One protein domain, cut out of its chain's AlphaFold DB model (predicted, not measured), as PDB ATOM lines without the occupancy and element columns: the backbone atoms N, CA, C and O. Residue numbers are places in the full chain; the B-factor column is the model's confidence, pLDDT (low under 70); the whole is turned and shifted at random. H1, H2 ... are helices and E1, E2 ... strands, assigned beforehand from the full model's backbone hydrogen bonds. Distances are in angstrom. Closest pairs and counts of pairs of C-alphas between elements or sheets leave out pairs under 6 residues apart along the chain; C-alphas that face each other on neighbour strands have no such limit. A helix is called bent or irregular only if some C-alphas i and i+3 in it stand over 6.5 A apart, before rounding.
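This is residues 4 to 140 of the 145 residues of an uncharacterized protein of Kribbella sp. VKM Ac-2566 (UniProt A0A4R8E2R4). A strongly twisted sheet of four antiparallel strands has two helical pieces on one face, H4 over E3 and, side by side with it, the arm H1b by the E1 edge, over none of the strands, but only just; the arm H1a reaches on past the sheet. The short helices H2 and H3 lie beyond the E4 edge, after a 30-residue stretch with no named element, residues 72 to 101. The printed part has 137 residues, with named elements in the order H1 E1 E2 E3 E4 H2 H3 H4; 65 residues, under half, are in them, and the class is mixed, helices and strands. The sheet's order is E1 E2 E3 E4. The whole is compact, with a radius of gyration of the C-alphas of 14.0 A and spans of 38 by 31 by 26 A.

H1, residues 4 to 23, begins at C-alpha 4 (-15.232, -54.323, -9.049). By its hydrogen bonds it was assigned as one helix, but it is bent: C-alphas 11 and 14 are 6.9 A apart. Its arms are H1a, residues 4 to 11, 10.7 A long, and H1b, residues 14 to 23, 14.8 A long. E1 is residues 26 to 28, E2 37 to 42 at 15.8 A, E3 52 to 57 at 16.0 A and E4 67 to 71 at 13.5 A. H2 is residues 102 to 107 and H3 residues 109 to 112. H4, residues 124 to 138, is 21.0 A long and ends at C-alpha 138 (-21.839, -21.918, 2.065).

E1 to E4 form a meander, each strand the antiparallel neighbour of the one before, in three hairpins. N 28 and O 39 are 2.8 A apart in E1 and E2, N 40 and O 54 2.8 A in E2 and E3, and N 55 and O 69 2.8 A in E3 and E4, each within hydrogen-bond range. H1b and H4 are on the same face, giving two layers, helices on one face of a sheet. H4, at a height of 9.3 A over the sheet, is over E3 and only just along the strands, at 29 degrees to E3 on the local plane. H1b touches residues 125 to 129 of H4 at a shallow tilt of 15 degrees, the same way; the closest C-alphas, of Val 16 and Leu 126, are 5.2 A apart. H1a is not on the sheet. H2 only grazes the sheet with residues 102 to 104; the closest C-alphas of E4 and H2, of Ser 67 and Ala 102, are 5.1 A apart. H3 is close to H2 but not clearly touching: the closest C-alphas, of Gln 105 and Trp 111, are 6.2 A apart. Every O i to N i+4 pair is within hydrogen-bond range in H1a, H2 and H4, and 5 of 6 in H1b; H3 is too short for such a pair.

The two C-alphas farthest apart, of Glu 4 and Ala 48, are 40.9 A apart. The printed part has no cut. The links E4 to H2 and H3 to H4 are long. The mean pLDDT of the printed part is 97.6, and no printed residue is under 70.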
ATOM      1  N   GLU A   4     -15.489 -54.608 -10.462       96.94
ATOM      2  CA  GLU A   4     -15.232 -54.323  -9.049       96.94
ATOM      3  C   GLU A   4     -15.750 -52.935  -8.658       96.94
ATOM      4  O   GLU A   4     -16.544 -52.810  -7.724       96.94
ATOM      5  N   SER A   5     -15.402 -51.910  -9.438       97.81
ATOM      6  CA  SER A   5     -15.891 -50.542  -9.255       97.81
ATOM      7  C   SER A   5     -17.414 -50.469  -9.340       97.81
ATOM      8  O   SER A   5     -18.046 -49.749  -8.569       97.81
ATOM      9  N   THR A   6     -18.019 -51.232 -10.256       96.69
ATOM     10  CA  THR A   6     -19.480 -51.289 -10.421       96.69
ATOM     11  C   THR A   6     -20.155 -51.867  -9.174       96.69
ATOM     12  O   THR A   6     -21.116 -51.286  -8.673       96.69
ATOM     13  N   VAL A   7     -19.644 -52.983  -8.642       97.69
ATOM     14  CA  VAL A   7     -20.169 -53.612  -7.417       97.69
ATOM     15  C   VAL A   7     -19.978 -52.698  -6.206       97.69
ATOM     16  O   VAL A   7     -20.899 -52.536  -5.405       97.69
ATOM     17  N   ALA A   8     -18.807 -52.070  -6.079       98.00
ATOM     18  CA  ALA A   8     -18.513 -51.158  -4.982       98.00
ATOM     19  C   ALA A   8     -19.417 -49.912  -5.000       98.00
ATOM     20  O   ALA A   8     -19.950 -49.547  -3.955       98.00
ATOM     21  N   LEU A   9     -19.656 -49.307  -6.170       97.38
ATOM     22  CA  LEU A   9     -20.617 -48.205  -6.304       97.38
ATOM     23  C   LEU A   9     -22.033 -48.647  -5.937       97.38
ATOM     24  O   LEU A   9     -22.691 -47.979  -5.146       97.38
ATOM     25  N   ALA A  10     -22.494 -49.782  -6.469       97.38
ATOM     26  CA  ALA A  10     -23.840 -50.285  -6.195       97.38
ATOM     27  C   ALA A  10     -24.087 -50.532  -4.697       97.38
ATOM     28  O   ALA A  10     -25.190 -50.295  -4.211       97.38
ATOM     29  N   ARG A  11     -23.059 -50.966  -3.956       98.31
ATOM     30  CA  ARG A  11     -23.112 -51.124  -2.496       98.31
ATOM     31  C   ARG A  11     -23.259 -49.787  -1.761       98.31
ATOM     32  O   ARG A  11     -23.947 -49.730  -0.747       98.31
ATOM     33  N   ASP A  12     -22.609 -48.738  -2.249       98.56
ATOM     34  CA  ASP A  12     -22.499 -47.455  -1.548       98.56
ATOM     35  C   ASP A  12     -23.661 -46.490  -1.876       98.56
ATOM     36  O   ASP A  12     -24.011 -45.639  -1.054       98.56
ATOM     37  N   VAL A  13     -24.301 -46.653  -3.040       98.56
ATOM     38  CA  VAL A  13     -25.436 -45.841  -3.524       98.56
ATOM     39  C   VAL A  13     -26.604 -45.731  -2.532       98.56
ATOM     40  O   VAL A  13     -27.026 -44.601  -2.285       98.56
ATOM     41  N   PRO A  14     -27.105 -46.812  -1.896       98.75
ATOM     42  CA  PRO A  14     -28.251 -46.711  -0.988       98.75
ATOM     43  C   PRO A  14     -28.047 -45.731   0.176       98.75
ATOM     44  O   PRO A  14     -28.979 -45.043   0.586       98.75
ATOM     45  N   ALA A  15     -26.821 -45.624   0.703       98.69
ATOM     46  CA  ALA A  15     -26.518 -44.672   1.772       98.69
ATOM     47  C   ALA A  15     -26.535 -43.216   1.271       98.69
ATOM     48  O   ALA A  15     -26.967 -42.319   1.994       98.69
ATOM     49  N   VAL A  16     -26.112 -42.986   0.025       98.75
ATOM     50  CA  VAL A  16     -26.168 -41.668  -0.621       98.75
ATOM     51  C   VAL A  16     -27.615 -41.250  -0.872       98.75
ATOM     52  O   VAL A  16     -27.983 -40.115  -0.578       98.75
ATOM     53  N   GLU A  17     -28.453 -42.167  -1.360       98.69
ATOM     54  CA  GLU A  17     -29.889 -41.926  -1.553       98.69
ATOM     55  C   GLU A  17     -30.586 -41.600  -0.231       98.69
ATOM     56  O   GLU A  17     -31.320 -40.614  -0.152       98.69
ATOM     57  N   ALA A  18     -30.312 -42.381   0.820       98.62
ATOM     58  CA  ALA A  18     -30.861 -42.139   2.150       98.62
ATOM     59  C   ALA A  18     -30.463 -40.754   2.682       98.62
ATOM     60  O   ALA A  18     -31.317 -40.024   3.183       98.62
ATOM     61  N   TYR A  19     -29.196 -40.365   2.531       98.56
ATOM     62  CA  TYR A  19     -28.715 -39.049   2.948       98.56
ATOM     63  C   TYR A  19     -29.369 -37.909   2.155       98.56
ATOM     64  O   TYR A  19     -29.895 -36.964   2.747       98.56
ATOM     65  N   LEU A  20     -29.415 -38.006   0.824       98.56
ATOM     66  CA  LEU A  20     -30.054 -37.000  -0.030       98.56
ATOM     67  C   LEU A  20     -31.543 -36.837   0.283       98.56
ATOM     68  O   LEU A  20     -32.028 -35.707   0.334       98.56
ATOM     69  N   ALA A  21     -32.252 -37.928   0.584       98.19
ATOM     70  CA  ALA A  21     -33.654 -37.866   0.980       98.19
ATOM     71  C   ALA A  21     -33.870 -36.997   2.234       98.19
ATOM     72  O   ALA A  21     -34.862 -36.271   2.305       98.19
ATOM     73  N   THR A  22     -32.923 -36.980   3.185       97.50
ATOM     74  CA  THR A  22     -33.010 -36.111   4.380       97.50
ATOM     75  C   THR A  22     -32.902 -34.617   4.066       97.50
ATOM     76  O   THR A  22     -33.355 -33.789   4.852       97.50
ATOM     77  N   THR A  23     -32.332 -34.265   2.911       94.88
ATOM     78  CA  THR A  23     -32.144 -32.878   2.460       94.88
ATOM     79  C   THR A  23     -33.086 -32.498   1.315       94.88
ATOM     80  O   THR A  23     -33.015 -31.383   0.807       94.88
ATOM     81  N   GLY A  24     -33.994 -33.392   0.905       96.25
ATOM     82  CA  GLY A  24     -34.897 -33.182  -0.234       96.25
ATOM     83  C   GLY A  24     -34.219 -33.307  -1.606       96.25
ATOM     84  O   GLY A  24     -34.794 -32.894  -2.616       96.25
ATOM     85  N   GLY A  25     -32.999 -33.844  -1.648       98.06
ATOM     86  CA  GLY A  25     -32.299 -34.231  -2.867       98.06
ATOM     87  C   GLY A  25     -32.627 -35.661  -3.306       98.06
ATOM     88  O   GLY A  25     -33.379 -36.377  -2.646       98.06
ATOM     89  N   HIS A  26     -32.044 -36.092  -4.422       98.62
ATOM     90  CA  HIS A  26     -32.125 -37.481  -4.889       98.62
ATOM     91  C   HIS A  26     -31.007 -37.805  -5.885       98.62
ATOM     92  O   HIS A  26     -30.417 -36.904  -6.488       98.62
ATOM     93  N   LEU A  27     -30.749 -39.100  -6.082       98.38
ATOM     94  CA  LEU A  27     -29.964 -39.590  -7.210       98.38
ATOM     95  C   LEU A  27     -30.875 -39.906  -8.395       98.38
ATOM     96  O   LEU A  27     -32.003 -40.362  -8.230       98.38
ATOM     97  N   ALA A  28     -30.355 -39.697  -9.596       98.19
ATOM     98  CA  ALA A  28     -30.961 -40.152 -10.833       98.19
ATOM     99  C   ALA A  28     -29.902 -40.784 -11.740       98.19
ATOM    100  O   ALA A  28     -28.719 -40.429 -11.710       98.19
ATOM    101  N   ARG A  29     -30.349 -41.719 -12.575       96.75
ATOM    102  CA  ARG A  29     -29.548 -42.345 -13.624       96.75
ATOM    103  C   ARG A  29     -30.448 -42.675 -14.809       96.75
ATOM    104  O   ARG A  29     -31.570 -43.141 -14.623       96.75
ATOM    105  N   ARG A  30     -29.964 -42.420 -16.019       96.25
ATOM    106  CA  ARG A  30     -30.639 -42.753 -17.277       96.25
ATOM    107  C   ARG A  30     -30.134 -44.091 -17.806       96.25
ATOM    108  O   ARG A  30     -29.042 -44.539 -17.462       96.25
ATOM    109  N   ASN A  31     -30.920 -44.723 -18.672       93.62
ATOM    110  CA  ASN A  31     -30.574 -46.032 -19.237       93.62
ATOM    111  C   ASN A  31     -29.302 -45.998 -20.099       93.62
ATOM    112  O   ASN A  31     -28.607 -47.004 -20.206       93.62
ATOM    113  N   ASP A  32     -29.005 -44.849 -20.706       95.38
ATOM    114  CA  ASP A  32     -27.838 -44.600 -21.553       95.38
ATOM    115  C   ASP A  32     -26.637 -44.024 -20.783       95.38
ATOM    116  O   ASP A  32     -25.562 -43.845 -21.359       95.38
ATOM    117  N   ASP A  33     -26.782 -43.755 -19.481       96.50
ATOM    118  CA  ASP A  33     -25.678 -43.246 -18.678       96.50
ATOM    119  C   ASP A  33     -24.610 -44.338 -18.460       96.50
ATOM    120  O   ASP A  33     -24.936 -45.474 -18.068       96.50
ATOM    121  N   PRO A  34     -23.314 -44.006 -18.631       96.31
ATOM    122  CA  PRO A  34     -22.217 -44.900 -18.285       96.31
ATOM    123  C   PRO A  34     -22.354 -45.449 -16.861       96.31
ATOM    124  O   PRO A  34     -22.850 -44.768 -15.967       96.31
ATOM    125  N   ALA A  35     -21.851 -46.662 -16.620       94.56
ATOM    126  CA  ALA A  35     -22.012 -47.356 -15.337       94.56
ATOM    127  C   ALA A  35     -21.575 -46.548 -14.099       94.56
ATOM    128  O   ALA A  35     -22.113 -46.761 -13.021       94.56
ATOM    129  N   GLY A  36     -20.603 -45.643 -14.251       96.69
ATOM    130  CA  GLY A  36     -20.065 -44.818 -13.165       96.69
ATOM    131  C   GLY A  36     -20.628 -43.407 -13.116       96.69
ATOM    132  O   GLY A  36     -20.056 -42.575 -12.424       96.69
ATOM    133  N   LEU A  37     -21.677 -43.104 -13.882       98.38
ATOM    134  CA  LEU A  37     -22.287 -41.781 -13.925       98.38
ATOM    135  C   LEU A  37     -23.581 -41.764 -13.112       98.38
ATOM    136  O   LEU A  37     -24.481 -42.573 -13.340       98.38
ATOM    137  N   TYR A  38     -23.676 -40.785 -12.216       98.69
ATOM    138  CA  TYR A  38     -24.876 -40.453 -11.460       98.69
ATOM    139  C   TYR A  38     -25.182 -38.962 -11.584       98.69
ATOM    140  O   TYR A  38     -24.279 -38.121 -11.610       98.69
ATOM    141  N   TRP A  39     -26.467 -38.633 -11.618       98.81
ATOM    142  CA  TRP A  39     -26.948 -37.270 -11.460       98.81
ATOM    143  C   TRP A  39     -27.400 -37.076 -10.018       98.81
ATOM    144  O   TRP A  39     -28.205 -37.854  -9.510       98.81
ATOM    145  N   VAL A  40     -26.878 -36.053  -9.356       98.88
ATOM    146  CA  VAL A  40     -27.192 -35.716  -7.969       98.88
ATOM    147  C   VAL A  40     -28.000 -34.429  -7.970       98.88
ATOM    148  O   VAL A  40     -27.465 -33.357  -8.259       98.88
ATOM    149  N   THR A  41     -29.284 -34.527  -7.638       98.81
ATOM    150  CA  THR A  41     -30.123 -33.352  -7.396       98.81
ATOM    151  C   THR A  41     -29.938 -32.914  -5.952       98.81
ATOM    152  O   THR A  41     -30.265 -33.655  -5.027       98.81
ATOM    153  N   ILE A  42     -29.435 -31.698  -5.759       98.75
ATOM    154  CA  ILE A  42     -29.134 -31.113  -4.453       98.75
ATOM    155  C   ILE A  42     -30.088 -29.951  -4.197       98.75
ATOM    156  O   ILE A  42     -30.142 -29.000  -4.981       98.75
ATOM    157  N   ARG A  43     -30.814 -29.996  -3.078       98.12
ATOM    158  CA  ARG A  43     -31.628 -28.874  -2.603       98.12
ATOM    159  C   ARG A  43     -30.816 -28.054  -1.587       98.12
ATOM    160  O   ARG A  43     -30.439 -28.601  -0.554       98.12
ATOM    161  N   PRO A  44     -30.539 -26.764  -1.851       97.00
ATOM    162  CA  PRO A  44     -29.900 -25.901  -0.863       97.00
ATOM    163  C   PRO A  44     -30.773 -25.736   0.384       97.00
ATOM    164  O   PRO A  44     -32.002 -25.761   0.297       97.00
ATOM    165  N   THR A  45     -30.148 -25.474   1.532       96.00
ATOM    166  CA  THR A  45     -30.870 -25.156   2.777       96.00
ATOM    167  C   THR A  45     -31.620 -23.830   2.696       96.00
ATOM    168  O   THR A  45     -32.629 -23.662   3.375       96.00
ATOM    169  N   ASN A  46     -31.167 -22.900   1.848       96.25
ATOM    170  CA  ASN A  46     -31.918 -21.696   1.506       96.25
ATOM    171  C   ASN A  46     -33.177 -22.082   0.701       96.25
ATOM    172  O   ASN A  46     -33.054 -22.448  -0.471       96.25
ATOM    173  N   PRO A  47     -34.392 -21.958   1.268       92.69
ATOM    174  CA  PRO A  47     -35.606 -22.445   0.621       92.69
ATOM    175  C   PRO A  47     -35.969 -21.668  -0.651       92.69
ATOM    176  O   PRO A  47     -36.666 -22.217  -1.507       92.69
ATOM    177  N   ALA A  48     -35.492 -20.424  -0.787       95.81
ATOM    178  CA  ALA A  48     -35.709 -19.585  -1.963       95.81
ATOM    179  C   ALA A  48     -34.798 -19.959  -3.147       95.81
ATOM    180  O   ALA A  48     -35.074 -19.563  -4.279       95.81
ATOM    181  N   ALA A  49     -33.723 -20.716  -2.909       96.75
ATOM    182  CA  ALA A  49     -32.814 -21.145  -3.960       96.75
ATOM    183  C   ALA A  49     -33.364 -22.368  -4.717       96.75
ATOM    184  O   ALA A  49     -33.939 -23.297  -4.142       96.75
ATOM    185  N   ALA A  50     -33.158 -22.379  -6.035       96.62
ATOM    186  CA  ALA A  50     -33.469 -23.531  -6.876       96.62
ATOM    187  C   ALA A  50     -32.473 -24.682  -6.642       96.62
ATOM    188  O   ALA A  50     -31.318 -24.448  -6.285       96.62
ATOM    189  N   ALA A  51     -32.903 -25.918  -6.905       98.12
ATOM    190  CA  ALA A  51     -32.044 -27.096  -6.804       98.12
ATOM    191  C   ALA A  51     -30.907 -27.080  -7.841       98.12
ATOM    192  O   ALA A  51     -31.049 -26.534  -8.936       98.12
ATOM    193  N   PHE A  52     -29.783 -27.702  -7.502       98.75
ATOM    194  CA  PHE A  52     -28.649 -27.918  -8.397       98.75
ATOM    195  C   PHE A  52     -28.644 -29.358  -8.891       98.75
ATOM    196  O   PHE A  52     -29.048 -30.257  -8.156       98.75
ATOM    197  N   VAL A  53     -28.148 -29.580 -10.106       98.81
ATOM    198  CA  VAL A  53     -27.962 -30.923 -10.652       98.81
ATOM    199  C   VAL A  53     -26.485 -31.120 -10.972       98.81
ATOM    200  O   VAL A  53     -25.961 -30.541 -11.924       98.81
ATOM    201  N   ALA A  54     -25.810 -31.938 -10.166       98.81
ATOM    202  CA  ALA A  54     -24.423 -32.322 -10.391       98.81
ATOM    203  C   ALA A  54     -24.359 -33.634 -11.182       98.81
ATOM    204  O   ALA A  54     -24.967 -34.630 -10.800       98.81
ATOM    205  N   ARG A  55     -23.586 -33.660 -12.265       98.75
ATOM    206  CA  ARG A  55     -23.192 -34.872 -12.982       98.75
ATOM    207  C   ARG A  55     -21.889 -35.379 -12.375       98.75
ATOM    208  O   ARG A  55     -20.837 -34.784 -12.612       98.75
ATOM    209  N   VAL A  56     -21.957 -36.477 -11.634       98.81
ATOM    210  CA  VAL A  56     -20.812 -37.096 -10.958       98.81
ATOM    211  C   VAL A  56     -20.424 -38.369 -11.701       98.81
ATOM    212  O   VAL A  56     -21.248 -39.267 -11.867       98.81
ATOM    213  N   ALA A  57     -19.185 -38.438 -12.191       98.50
ATOM    214  CA  ALA A  57     -18.719 -39.524 -13.046       98.50
ATOM    215  C   ALA A  57     -17.408 -40.143 -12.541       98.50
ATOM    216  O   ALA A  57     -16.356 -39.502 -12.564       98.50
ATOM    217  N   TRP A  58     -17.453 -41.419 -12.155       98.50
ATOM    218  CA  TRP A  58     -16.272 -42.217 -11.818       98.50
ATOM    219  C   TRP A  58     -15.766 -43.016 -13.016       98.50
ATOM    220  O   TRP A  58     -16.527 -43.676 -13.726       98.50
ATOM    221  N   SER A  59     -14.446 -43.006 -13.196       96.56
ATOM    222  CA  SER A  59     -13.755 -43.937 -14.095       96.56
ATOM    223  C   SER A  59     -13.331 -45.226 -13.378       96.56
ATOM    224  O   SER A  59     -13.403 -46.301 -13.978       96.56
ATOM    225  N   VAL A  60     -12.931 -45.107 -12.104       97.81
ATOM    226  CA  VAL A  60     -12.499 -46.184 -11.196       97.81
ATOM    227  C   VAL A  60     -12.988 -45.845  -9.786       97.81
ATOM    228  O   VAL A  60     -12.695 -44.758  -9.292       97.81
ATOM    229  N   TYR A  61     -13.692 -46.761  -9.126       98.31
ATOM    230  CA  TYR A  61     -14.234 -46.566  -7.778       98.31
ATOM    231  C   TYR A  61     -13.828 -47.731  -6.863       98.31
ATOM    232  O   TYR A  61     -13.848 -48.867  -7.321       98.31
ATOM    233  N   PRO A  62     -13.476 -47.506  -5.583       98.19
ATOM    234  CA  PRO A  62     -13.391 -46.226  -4.866       98.19
ATOM    235  C   PRO A  62     -12.038 -45.509  -5.019       98.19
ATOM    236  O   PRO A  62     -11.821 -44.449  -4.439       98.19
ATOM    237  N   HIS A  63     -11.088 -46.090  -5.754       97.75
ATOM    238  CA  HIS A  63      -9.681 -45.685  -5.680       97.75
ATOM    239  C   HIS A  63      -9.326 -44.378  -6.394       97.75
ATOM    240  O   HIS A  63      -8.230 -43.866  -6.168       97.75
ATOM    241  N   ARG A  64     -10.216 -43.822  -7.226       97.75
ATOM    242  CA  ARG A  64     -10.013 -42.516  -7.865       97.75
ATOM    243  C   ARG A  64     -11.201 -41.585  -7.607       97.75
ATOM    244  O   ARG A  64     -12.339 -42.058  -7.567       97.75
ATOM    245  N   PRO A  65     -10.955 -40.275  -7.455       98.38
ATOM    246  CA  PRO A  65     -12.025 -39.289  -7.348       98.38
ATOM    247  C   PRO A  65     -12.868 -39.229  -8.636       98.38
ATOM    248  O   PRO A  65     -12.372 -39.568  -9.719       98.38
ATOM    249  N   PRO A  66     -14.130 -38.777  -8.553       98.69
ATOM    250  CA  PRO A  66     -14.952 -38.531  -9.731       98.69
ATOM    251  C   PRO A  66     -14.579 -37.227 -10.438       98.69
ATOM    252  O   PRO A  66     -14.086 -36.284  -9.822       98.69
ATOM    253  N   SER A  67     -14.924 -37.145 -11.720       98.62
ATOM    254  CA  SER A  67     -15.118 -35.867 -12.410       98.62
ATOM    255  C   SER A  67     -16.522 -35.345 -12.103       98.62
ATOM    256  O   SER A  67     -17.487 -36.120 -12.116       98.62
ATOM    257  N   ILE A  68     -16.647 -34.050 -11.810       98.75
ATOM    258  CA  ILE A  68     -17.922 -33.425 -11.439       98.75
ATOM    259  C   ILE A  68     -18.145 -32.178 -12.279       98.75
ATOM    260  O   ILE A  68     -17.319 -31.271 -12.289       98.75
ATOM    261  N   LEU A  69     -19.307 -32.120 -12.924       98.69
ATOM    262  CA  LEU A  69     -19.803 -30.944 -13.636       98.69
ATOM    263  C   LEU A  69     -21.247 -30.664 -13.209       98.69
ATOM    264  O   LEU A  69     -21.885 -31.519 -12.598       98.69
ATOM    265  N   PHE A  70     -21.789 -29.502 -13.563       98.75
ATOM    266  CA  PHE A  70     -23.182 -29.151 -13.281       98.75
ATOM    267  C   PHE A  70     -23.974 -28.907 -14.559       98.75
ATOM    268  O   PHE A  70     -23.435 -28.411 -15.545       98.75
ATOM    269  N   ALA A  71     -25.259 -29.244 -14.515       98.44
ATOM    270  CA  ALA A  71     -26.232 -28.973 -15.565       98.44
ATOM    271  C   ALA A  71     -27.471 -28.288 -14.973       98.44
ATOM    272  O   ALA A  71     -27.677 -28.265 -13.755       98.44
ATOM    273  N   THR A  72     -28.307 -27.726 -15.840       97.88
ATOM    274  CA  THR A  72     -29.594 -27.135 -15.455       97.88
ATOM    275  C   THR A  72     -30.646 -28.194 -15.121       97.88
ATOM    276  O   THR A  72     -31.476 -27.957 -14.242       97.88
ATOM    277  N   ALA A  73     -30.564 -29.380 -15.729       98.31
ATOM    278  CA  ALA A  73     -31.373 -30.546 -15.389       98.31
ATOM    279  C   ALA A  73     -30.631 -31.873 -15.647       98.31
ATOM    280  O   ALA A  73     -29.557 -31.916 -16.251       98.31
ATOM    281  N   VAL A  74     -31.216 -32.978 -15.178       98.50
ATOM    282  CA  VAL A  74     -30.703 -34.337 -15.410       98.50
ATOM    283  C   VAL A  74     -30.648 -34.624 -16.909       98.50
ATOM    284  O   VAL A  74     -31.654 -34.514 -17.605       98.50
ATOM    285  N   GLY A  75     -29.482 -35.037 -17.403       97.38
ATOM    286  CA  GLY A  75     -29.289 -35.384 -18.811       97.38
ATOM    287  C   GLY A  75     -29.015 -34.201 -19.740       97.38
ATOM    288  O   GLY A  75     -28.727 -34.430 -20.914       97.38
ATOM    289  N   GLU A  76     -29.076 -32.966 -19.241       97.50
ATOM    290  CA  GLU A  76     -28.782 -31.772 -20.034       97.50
ATOM    291  C   GLU A  76     -27.269 -31.506 -20.162       97.50
ATOM    292  O   GLU A  76     -26.463 -32.028 -19.381       97.50
ATOM    293  N   PRO A  77     -26.851 -30.688 -21.149       97.06
ATOM    294  CA  PRO A  77     -25.460 -30.273 -21.297       97.06
ATOM    295  C   PRO A  77     -24.915 -29.560 -20.053       97.06
ATOM    296  O   PRO A  77     -25.593 -28.745 -19.433       97.06
ATOM    297  N   THR A  78     -23.642 -29.793 -19.735       97.69
ATOM    298  CA  THR A  78     -22.975 -29.178 -18.571       97.69
ATOM    299  C   THR A  78     -22.270 -27.852 -18.879       97.69
ATOM    300  O   THR A  78     -21.534 -27.326 -18.047       97.69
ATOM    301  N   GLY A  79     -22.450 -27.327 -20.095       96.88
ATOM    302  CA  GLY A  79     -21.761 -26.133 -20.594       96.88
ATOM    303  C   GLY A  79     -22.393 -24.799 -20.189       96.88
ATOM    304  O   GLY A  79     -21.870 -23.760 -20.576       96.88
ATOM    305  N   ASP A  80     -23.505 -24.807 -19.449       96.69
ATOM    306  CA  ASP A  80     -24.203 -23.592 -19.014       96.69
ATOM    307  C   ASP A  80     -23.767 -23.189 -17.591       96.69
ATOM    308  O   ASP A  80     -24.096 -23.904 -16.637       96.69
ATOM    309  N   PRO A  81     -23.079 -22.042 -17.406       96.62
ATOM    310  CA  PRO A  81     -22.659 -21.558 -16.090       96.62
ATOM    311  C   PRO A  81     -23.809 -21.392 -15.095       96.62
ATOM    312  O   PRO A  81     -23.608 -21.576 -13.897       96.62
ATOM    313  N   ARG A  82     -25.042 -21.146 -15.558       96.44
ATOM    314  CA  ARG A  82     -26.217 -21.025 -14.680       96.44
ATOM    315  C   ARG A  82     -26.520 -22.327 -13.943       96.44
ATOM    316  O   ARG A  82     -27.171 -22.296 -12.903       96.44
ATOM    317  N   GLY A  83     -26.054 -23.473 -14.441       97.56
ATOM    318  CA  GLY A  83     -26.146 -24.754 -13.737       97.56
ATOM    319  C   GLY A  83     -25.257 -24.832 -12.490       97.56
ATOM    320  O   GLY A  83     -25.549 -25.613 -11.586       97.56
ATOM    321  N   TRP A  84     -24.206 -24.014 -12.410       98.50
ATOM    322  CA  TRP A  84     -23.118 -24.153 -11.445       98.50
ATOM    323  C   TRP A  84     -23.307 -23.288 -10.196       98.50
ATOM    324  O   TRP A  84     -23.850 -22.187 -10.290       98.50
ATOM    325  N   PRO A  85     -22.833 -23.734  -9.019       98.25
ATOM    326  CA  PRO A  85     -22.787 -22.890  -7.832       98.25
ATOM    327  C   PRO A  85     -21.644 -21.868  -7.915       98.25
ATOM    328  O   PRO A  85     -20.572 -22.164  -8.439       98.25
ATOM    329  N   ALA A  86     -21.833 -20.689  -7.319       97.81
ATOM    330  CA  ALA A  86     -20.798 -19.651  -7.188       97.81
ATOM    331  C   ALA A  86     -19.769 -19.959  -6.079       97.81
ATOM    332  O   ALA A  86     -19.278 -19.060  -5.394       97.81
ATOM    333  N   ALA A  87     -19.476 -21.238  -5.845       97.94
ATOM    334  CA  ALA A  87     -18.598 -21.687  -4.775       97.94
ATOM    335  C   ALA A  87     -17.115 -21.528  -5.146       97.94
ATOM    336  O   ALA A  87     -16.701 -21.731  -6.287       97.94
ATOM    337  N   ALA A  88     -16.283 -21.192  -4.158       97.56
ATOM    338  CA  ALA A  88     -14.842 -21.072  -4.364       97.56
ATOM    339  C   ALA A  88     -14.258 -22.385  -4.906       97.56
ATOM    340  O   ALA A  88     -14.555 -23.455  -4.376       97.56
ATOM    341  N   GLY A  89     -13.419 -22.300  -5.940       97.00
ATOM    342  CA  GLY A  89     -12.838 -23.457  -6.628       97.00
ATOM    343  C   GLY A  89     -13.708 -24.042  -7.746       97.00
ATOM    344  O   GLY A  89     -13.212 -24.881  -8.487       97.00
ATOM    345  N   TYR A  90     -14.955 -23.599  -7.921       98.12
ATOM    346  CA  TYR A  90     -15.809 -24.018  -9.035       98.12
ATOM    347  C   TYR A  90     -15.555 -23.070 -10.207       98.12
ATOM    348  O   TYR A  90     -15.920 -21.897 -10.161       98.12
ATOM    349  N   ARG A  91     -14.884 -23.562 -11.250       96.50
ATOM    350  CA  ARG A  91     -14.481 -22.775 -12.421       96.50
ATOM    351  C   ARG A  91     -15.480 -23.023 -13.543       96.50
ATOM    352  O   ARG A  91     -15.162 -23.658 -14.544       96.50
ATOM    353  N   ALA A  92     -16.717 -22.577 -13.332       95.69
ATOM    354  CA  ALA A  92     -17.818 -22.828 -14.253       95.69
ATOM    355  C   ALA A  92     -17.518 -22.305 -15.678       95.69
ATOM    356  O   ALA A  92     -16.944 -21.225 -15.815       95.69
ATOM    357  N   PRO A  93     -17.919 -23.026 -16.743       95.50
ATOM    358  CA  PRO A  93     -18.484 -24.378 -16.764       95.50
ATOM    359  C   PRO A  93     -17.409 -25.467 -16.987       95.50
ATOM    360  O   PRO A  93     -17.709 -26.542 -17.500       95.50
ATOM    361  N   VAL A  94     -16.143 -25.160 -16.689       95.50
ATOM    362  CA  VAL A  94     -14.980 -25.956 -17.094       95.50
ATOM    363  C   VAL A  94     -14.768 -27.139 -16.158       95.50
ATOM    364  O   VAL A  94     -14.797 -28.281 -16.608       95.50
ATOM    365  N   ASP A  95     -14.550 -26.880 -14.868       96.88
ATOM    366  CA  ASP A  95     -14.238 -27.912 -13.879       96.88
ATOM    367  C   ASP A  95     -14.389 -27.410 -12.428       96.88
ATOM    368  O   ASP A  95     -14.811 -26.280 -12.156       96.88
ATOM    369  N   ILE A  96     -14.032 -28.277 -11.478       98.12
ATOM    370  CA  ILE A  96     -13.935 -27.961 -10.055       98.12
ATOM    371  C   ILE A  96     -12.504 -28.247  -9.592       98.12
ATOM    372  O   ILE A  96     -11.992 -29.353  -9.716       98.12
ATOM    373  N   CYS A  97     -11.865 -27.250  -8.993       97.19
ATOM    374  CA  CYS A  97     -10.535 -27.337  -8.408       97.19
ATOM    375  C   CYS A  97     -10.635 -27.666  -6.909       97.19
ATOM    376  O   CYS A  97     -10.346 -26.826  -6.052       97.19
ATOM    377  N   LYS A  98     -11.114 -28.875  -6.579       98.12
ATOM    378  CA  LYS A  98     -11.321 -29.327  -5.188       98.12
ATOM    379  C   LYS A  98     -10.703 -30.705  -4.925       98.12
ATOM    380  O   LYS A  98     -10.723 -31.548  -5.823       98.12
ATOM    381  N   PRO A  99     -10.242 -30.993  -3.692       97.62
ATOM    382  CA  PRO A  99      -9.592 -32.267  -3.366       97.62
ATOM    383  C   PRO A  99     -10.448 -33.521  -3.601       97.62
ATOM    384  O   PRO A  99      -9.914 -34.607  -3.797       97.62
ATOM    385  N   PHE A 100     -11.773 -33.397  -3.607       98.00
ATOM    386  CA  PHE A 100     -12.685 -34.518  -3.852       98.00
ATOM    387  C   PHE A 100     -12.994 -34.752  -5.344       98.00
ATOM    388  O   PHE A 100     -13.899 -35.518  -5.659       98.00
ATOM    389  N   THR A 101     -12.267 -34.101  -6.262       98.56
ATOM    390  CA  THR A 101     -12.497 -34.174  -7.718       98.56
ATOM    391  C   THR A 101     -11.257 -34.639  -8.472       98.56
ATOM    392  O   THR A 101     -10.128 -34.413  -8.032       98.56
ATOM    393  N   ALA A 102     -11.461 -35.295  -9.613       98.31
ATOM    394  CA  ALA A 102     -10.388 -35.781 -10.472       98.31
ATOM    395  C   ALA A 102      -9.543 -34.639 -11.032       98.31
ATOM    396  O   ALA A 102      -8.317 -34.717 -11.017       98.31
ATOM    397  N   GLU A 103     -10.186 -33.563 -11.474       98.19
ATOM    398  CA  GLU A 103      -9.519 -32.389 -12.029       98.19
ATOM    399  C   GLU A 103      -8.645 -31.701 -10.974       98.19
ATOM    400  O   GLU A 103      -7.486 -31.387 -11.244       98.19
ATOM    401  N   GLY A 104      -9.155 -31.558  -9.746       97.56
ATOM    402  CA  GLY A 104      -8.389 -31.034  -8.621       97.56
ATOM    403  C   GLY A 104      -7.161 -31.883  -8.275       97.56
ATOM    404  O   GLY A 104      -6.054 -31.356  -8.202       97.56
ATOM    405  N   GLN A 105      -7.334 -33.198  -8.110       98.00
ATOM    406  CA  GLN A 105      -6.231 -34.119  -7.788       98.00
ATOM    407  C   GLN A 105      -5.173 -34.197  -8.899       98.00
ATOM    408  O   GLN A 105      -3.990 -34.352  -8.612       98.00
ATOM    409  N   ASN A 106      -5.573 -34.062 -10.166       97.25
ATOM    410  CA  ASN A 106      -4.632 -34.050 -11.287       97.25
ATOM    411  C   ASN A 106      -3.814 -32.752 -11.361       97.25
ATOM    412  O   ASN A 106      -2.670 -32.783 -11.809       97.25
ATOM    413  N   LEU A 107      -4.399 -31.617 -10.966       96.62
ATOM    414  CA  LEU A 107      -3.731 -30.316 -11.012       96.62
ATOM    415  C   LEU A 107      -2.761 -30.111  -9.838       96.62
ATOM    416  O   LEU A 107      -1.728 -29.465 -10.006       96.62
ATOM    417  N   HIS A 108      -3.091 -30.665  -8.672       97.19
ATOM    418  CA  HIS A 108      -2.373 -30.449  -7.417       97.19
ATOM    419  C   HIS A 108      -1.688 -31.731  -6.944       97.19
ATOM    420  O   HIS A 108      -2.244 -32.502  -6.162       97.19
ATOM    421  N   ALA A 109      -0.451 -31.958  -7.395       95.69
ATOM    422  CA  ALA A 109       0.334 -33.128  -6.995       95.69
ATOM    423  C   ALA A 109       0.563 -33.193  -5.471       95.69
ATOM    424  O   ALA A 109       0.664 -34.277  -4.895       95.69
ATOM    425  N   GLU A 110       0.594 -32.041  -4.800       97.00
ATOM    426  CA  GLU A 110       0.695 -31.926  -3.349       97.00
ATOM    427  C   GLU A 110      -0.504 -32.538  -2.604       97.00
ATOM    428  O   GLU A 110      -0.373 -32.900  -1.435       97.00
ATOM    429  N   TRP A 111      -1.654 -32.715  -3.265       97.50
ATOM    430  CA  TRP A 111      -2.832 -33.355  -2.675       97.50
ATOM    431  C   TRP A 111      -2.765 -34.879  -2.680       97.50
ATOM    432  O   TRP A 111      -3.618 -35.506  -2.068       97.50
ATOM    433  N   ALA A 112      -1.740 -35.497  -3.274       94.00
ATOM    434  CA  ALA A 112      -1.583 -36.952  -3.248       94.00
ATOM    435  C   ALA A 112      -1.423 -37.524  -1.823       94.00
ATOM    436  O   ALA A 112      -1.629 -38.719  -1.605       94.00
ATOM    437  N   THR A 113      -1.049 -36.689  -0.847       94.81
ATOM    438  CA  THR A 113      -0.882 -37.075   0.560       94.81
ATOM    439  C   THR A 113      -1.477 -36.026   1.506       94.81
ATOM    440  O   THR A 113      -1.869 -34.934   1.097       94.81
ATOM    441  N   GLY A 114      -1.562 -36.354   2.797       94.88
ATOM    442  CA  GLY A 114      -2.032 -35.424   3.823       94.88
ATOM    443  C   GLY A 114      -3.552 -35.255   3.853       94.88
ATOM    444  O   GLY A 114      -4.310 -36.158   3.510       94.88
ATOM    445  N   THR A 115      -4.013 -34.093   4.314       95.25
ATOM    446  CA  THR A 115      -5.439 -33.816   4.570       95.25
ATOM    447  C   THR A 115      -6.274 -33.634   3.303       95.25
ATOM    448  O   THR A 115      -7.497 -33.752   3.367       95.25
ATOM    449  N   HIS A 116      -5.628 -33.362   2.168       96.94
ATOM    450  CA  HIS A 116      -6.261 -33.236   0.854       96.94
ATOM    451  C   HIS A 116      -6.187 -34.526   0.028       96.94
ATOM    452  O   HIS A 116      -6.704 -34.551  -1.087       96.94
ATOM    453  N   ALA A 117      -5.597 -35.594   0.574       97.50
ATOM    454  CA  ALA A 117      -5.580 -36.900  -0.071       97.50
ATOM    455  C   ALA A 117      -6.994 -37.387  -0.377       97.50
ATOM    456  O   ALA A 117      -7.908 -37.273   0.447       97.50
ATOM    457  N   TRP A 118      -7.155 -37.957  -1.572       97.88
ATOM    458  CA  TRP A 118      -8.400 -38.602  -1.959       97.88
ATOM    459  C   TRP A 118      -8.790 -39.670  -0.930       97.88
ATOM    460  O   TRP A 118      -8.003 -40.556  -0.586       97.88
ATOM    461  N   ARG A 119     -10.035 -39.594  -0.453       96.38
ATOM    462  CA  ARG A 119     -10.601 -40.555   0.494       96.38
ATOM    463  C   ARG A 119     -11.175 -41.735  -0.276       96.38
ATOM    464  O   ARG A 119     -12.255 -41.633  -0.839       96.38
ATOM    465  N   ASN A 120     -10.451 -42.852  -0.291       96.56
ATOM    466  CA  ASN A 120     -10.851 -44.074  -0.998       96.56
ATOM    467  C   ASN A 120     -11.431 -45.172  -0.083       96.56
ATOM    468  O   ASN A 120     -11.642 -46.295  -0.536       96.56
ATOM    469  N   ASN A 121     -11.669 -44.868   1.194       96.25
ATOM    470  CA  ASN A 121     -12.243 -45.773   2.186       96.25
ATOM    471  C   ASN A 121     -13.638 -45.304   2.643       96.25
ATOM    472  O   ASN A 121     -14.035 -44.163   2.411       96.25
ATOM    473  N   GLY A 122     -14.393 -46.191   3.299       97.31
ATOM    474  CA  GLY A 122     -15.775 -45.902   3.692       97.31
ATOM    475  C   GLY A 122     -16.695 -45.795   2.475       97.31
ATOM    476  O   GLY A 122     -16.681 -46.688   1.632       97.31
ATOM    477  N   ASN A 123     -17.465 -44.706   2.389       98.44
ATOM    478  CA  ASN A 123     -18.314 -44.382   1.238       98.44
ATOM    479  C   ASN A 123     -17.840 -43.071   0.571       98.44
ATOM    480  O   ASN A 123     -18.314 -41.987   0.929       98.44
ATOM    481  N   PRO A 124     -16.890 -43.137  -0.381       98.56
ATOM    482  CA  PRO A 124     -16.398 -41.955  -1.086       98.56
ATOM    483  C   PRO A 124     -17.458 -41.189  -1.882       98.56
ATOM    484  O   PRO A 124     -17.314 -39.980  -2.063       98.56
ATOM    485  N   PHE A 125     -18.523 -41.850  -2.351       98.75
ATOM    486  CA  PHE A 125     -19.635 -41.156  -3.006       98.75
ATOM    487  C   PHE A 125     -20.362 -40.254  -1.997       98.75
ATOM    488  O   PHE A 125     -20.519 -39.058  -2.242       98.75
ATOM    489  N   LEU A 126     -20.713 -40.772  -0.819       98.75
ATOM    490  CA  LEU A 126     -21.332 -39.963   0.230       98.75
ATOM    491  C   LEU A 126     -20.450 -38.766   0.609       98.75
ATOM    492  O   LEU A 126     -20.943 -37.642   0.616       98.75
ATOM    493  N   TYR A 127     -19.141 -38.981   0.787       98.69
ATOM    494  CA  TYR A 127     -18.186 -37.897   1.047       98.69
ATOM    495  C   TYR A 127     -18.225 -36.804  -0.035       98.69
ATOM    496  O   TYR A 127     -18.236 -35.615   0.282       98.69
ATOM    497  N   VAL A 128     -18.270 -37.179  -1.318       98.81
ATOM    498  CA  VAL A 128     -18.407 -36.216  -2.423       98.81
ATOM    499  C   VAL A 128     -19.716 -35.432  -2.302       98.81
ATOM    500  O   VAL A 128     -19.695 -34.208  -2.392       98.81
ATOM    501  N   VAL A 129     -20.843 -36.109  -2.069       98.81
ATOM    502  CA  VAL A 129     -22.163 -35.464  -1.967       98.81
ATOM    503  C   VAL A 129     -22.237 -34.502  -0.783       98.81
ATOM    504  O   VAL A 129     -22.706 -33.380  -0.958       98.81
ATOM    505  N   GLU A 130     -21.721 -34.887   0.381       98.56
ATOM    506  CA  GLU A 130     -21.630 -34.019   1.563       98.56
ATOM    507  C   GLU A 130     -20.852 -32.732   1.251       98.56
ATOM    508  O   GLU A 130     -21.340 -31.637   1.520       98.56
ATOM    509  N   ASN A 131     -19.691 -32.837   0.589       98.62
ATOM    510  CA  ASN A 131     -18.905 -31.656   0.218       98.62
ATOM    511  C   ASN A 131     -19.630 -30.759  -0.794       98.62
ATOM    512  O   ASN A 131     -19.554 -29.536  -0.681       98.62
ATOM    513  N   LEU A 132     -20.336 -31.339  -1.772       98.75
ATOM    514  CA  LEU A 132     -21.131 -30.556  -2.722       98.75
ATOM    515  C   LEU A 132     -22.245 -29.781  -2.008       98.75
ATOM    516  O   LEU A 132     -22.436 -28.597  -2.287       98.75
ATOM    517  N   ILE A 133     -22.966 -30.432  -1.091       98.62
ATOM    518  CA  ILE A 133     -24.022 -29.799  -0.291       98.62
ATOM    519  C   ILE A 133     -23.436 -28.672   0.564       98.62
ATOM    520  O   ILE A 133     -23.970 -27.561   0.555       98.62
ATOM    521  N   ASP A 134     -22.323 -28.923   1.251       98.44
ATOM    522  CA  ASP A 134     -21.648 -27.929   2.085       98.44
ATOM    523  C   ASP A 134     -21.190 -26.709   1.279       98.44
ATOM    524  O   ASP A 134     -21.427 -25.571   1.695       98.44
ATOM    525  N   ASP A 135     -20.569 -26.916   0.115       98.62
ATOM    526  CA  ASP A 135     -20.105 -25.829  -0.750       98.62
ATOM    527  C   ASP A 135     -21.282 -25.006  -1.309       98.62
ATOM    528  O   ASP A 135     -21.235 -23.773  -1.277       98.62
ATOM    529  N   ILE A 136     -22.371 -25.655  -1.748       98.62
ATOM    530  CA  ILE A 136     -23.597 -24.985  -2.225       98.62
ATOM    531  C   ILE A 136     -24.253 -24.167  -1.105       98.62
ATOM    532  O   ILE A 136     -24.667 -23.022  -1.317       98.62
ATOM    533  N   ASN A 137     -24.339 -24.727   0.100       98.38
ATOM    534  CA  ASN A 137     -24.945 -24.056   1.246       98.38
ATOM    535  C   ASN A 137     -24.091 -22.893   1.754       98.38
ATOM    536  O   ASN A 137     -24.640 -21.865   2.155       98.38
ATOM    537  N   ARG A 138     -22.759 -23.000   1.684       98.31
ATOM    538  CA  ARG A 138     -21.839 -21.918   2.065       98.31
ATOM    539  C   ARG A 138     -22.044 -20.658   1.226       98.31
ATOM    540  O   ARG A 138     -21.888 -19.558   1.746       98.31
ATOM    541  N   VAL A 139     -22.431 -20.815  -0.039       98.00
ATOM    542  CA  VAL A 139     -22.805 -19.699  -0.925       98.00
ATOM    543  C   VAL A 139     -24.310 -19.439  -0.966       98.00
ATOM    544  O   VAL A 139     -24.795 -18.756  -1.859       98.00
ATOM    545  N   GLN A 140     -25.068 -19.979  -0.007       97.56
ATOM    546  CA  GLN A 140     -26.513 -19.774   0.141       97.56
ATOM    547  C   GLN A 140     -27.331 -20.150  -1.110       97.56
ATOM    548  O   GLN A 140     -28.399 -19.584  -1.358       97.56
TER     549      GLN A 140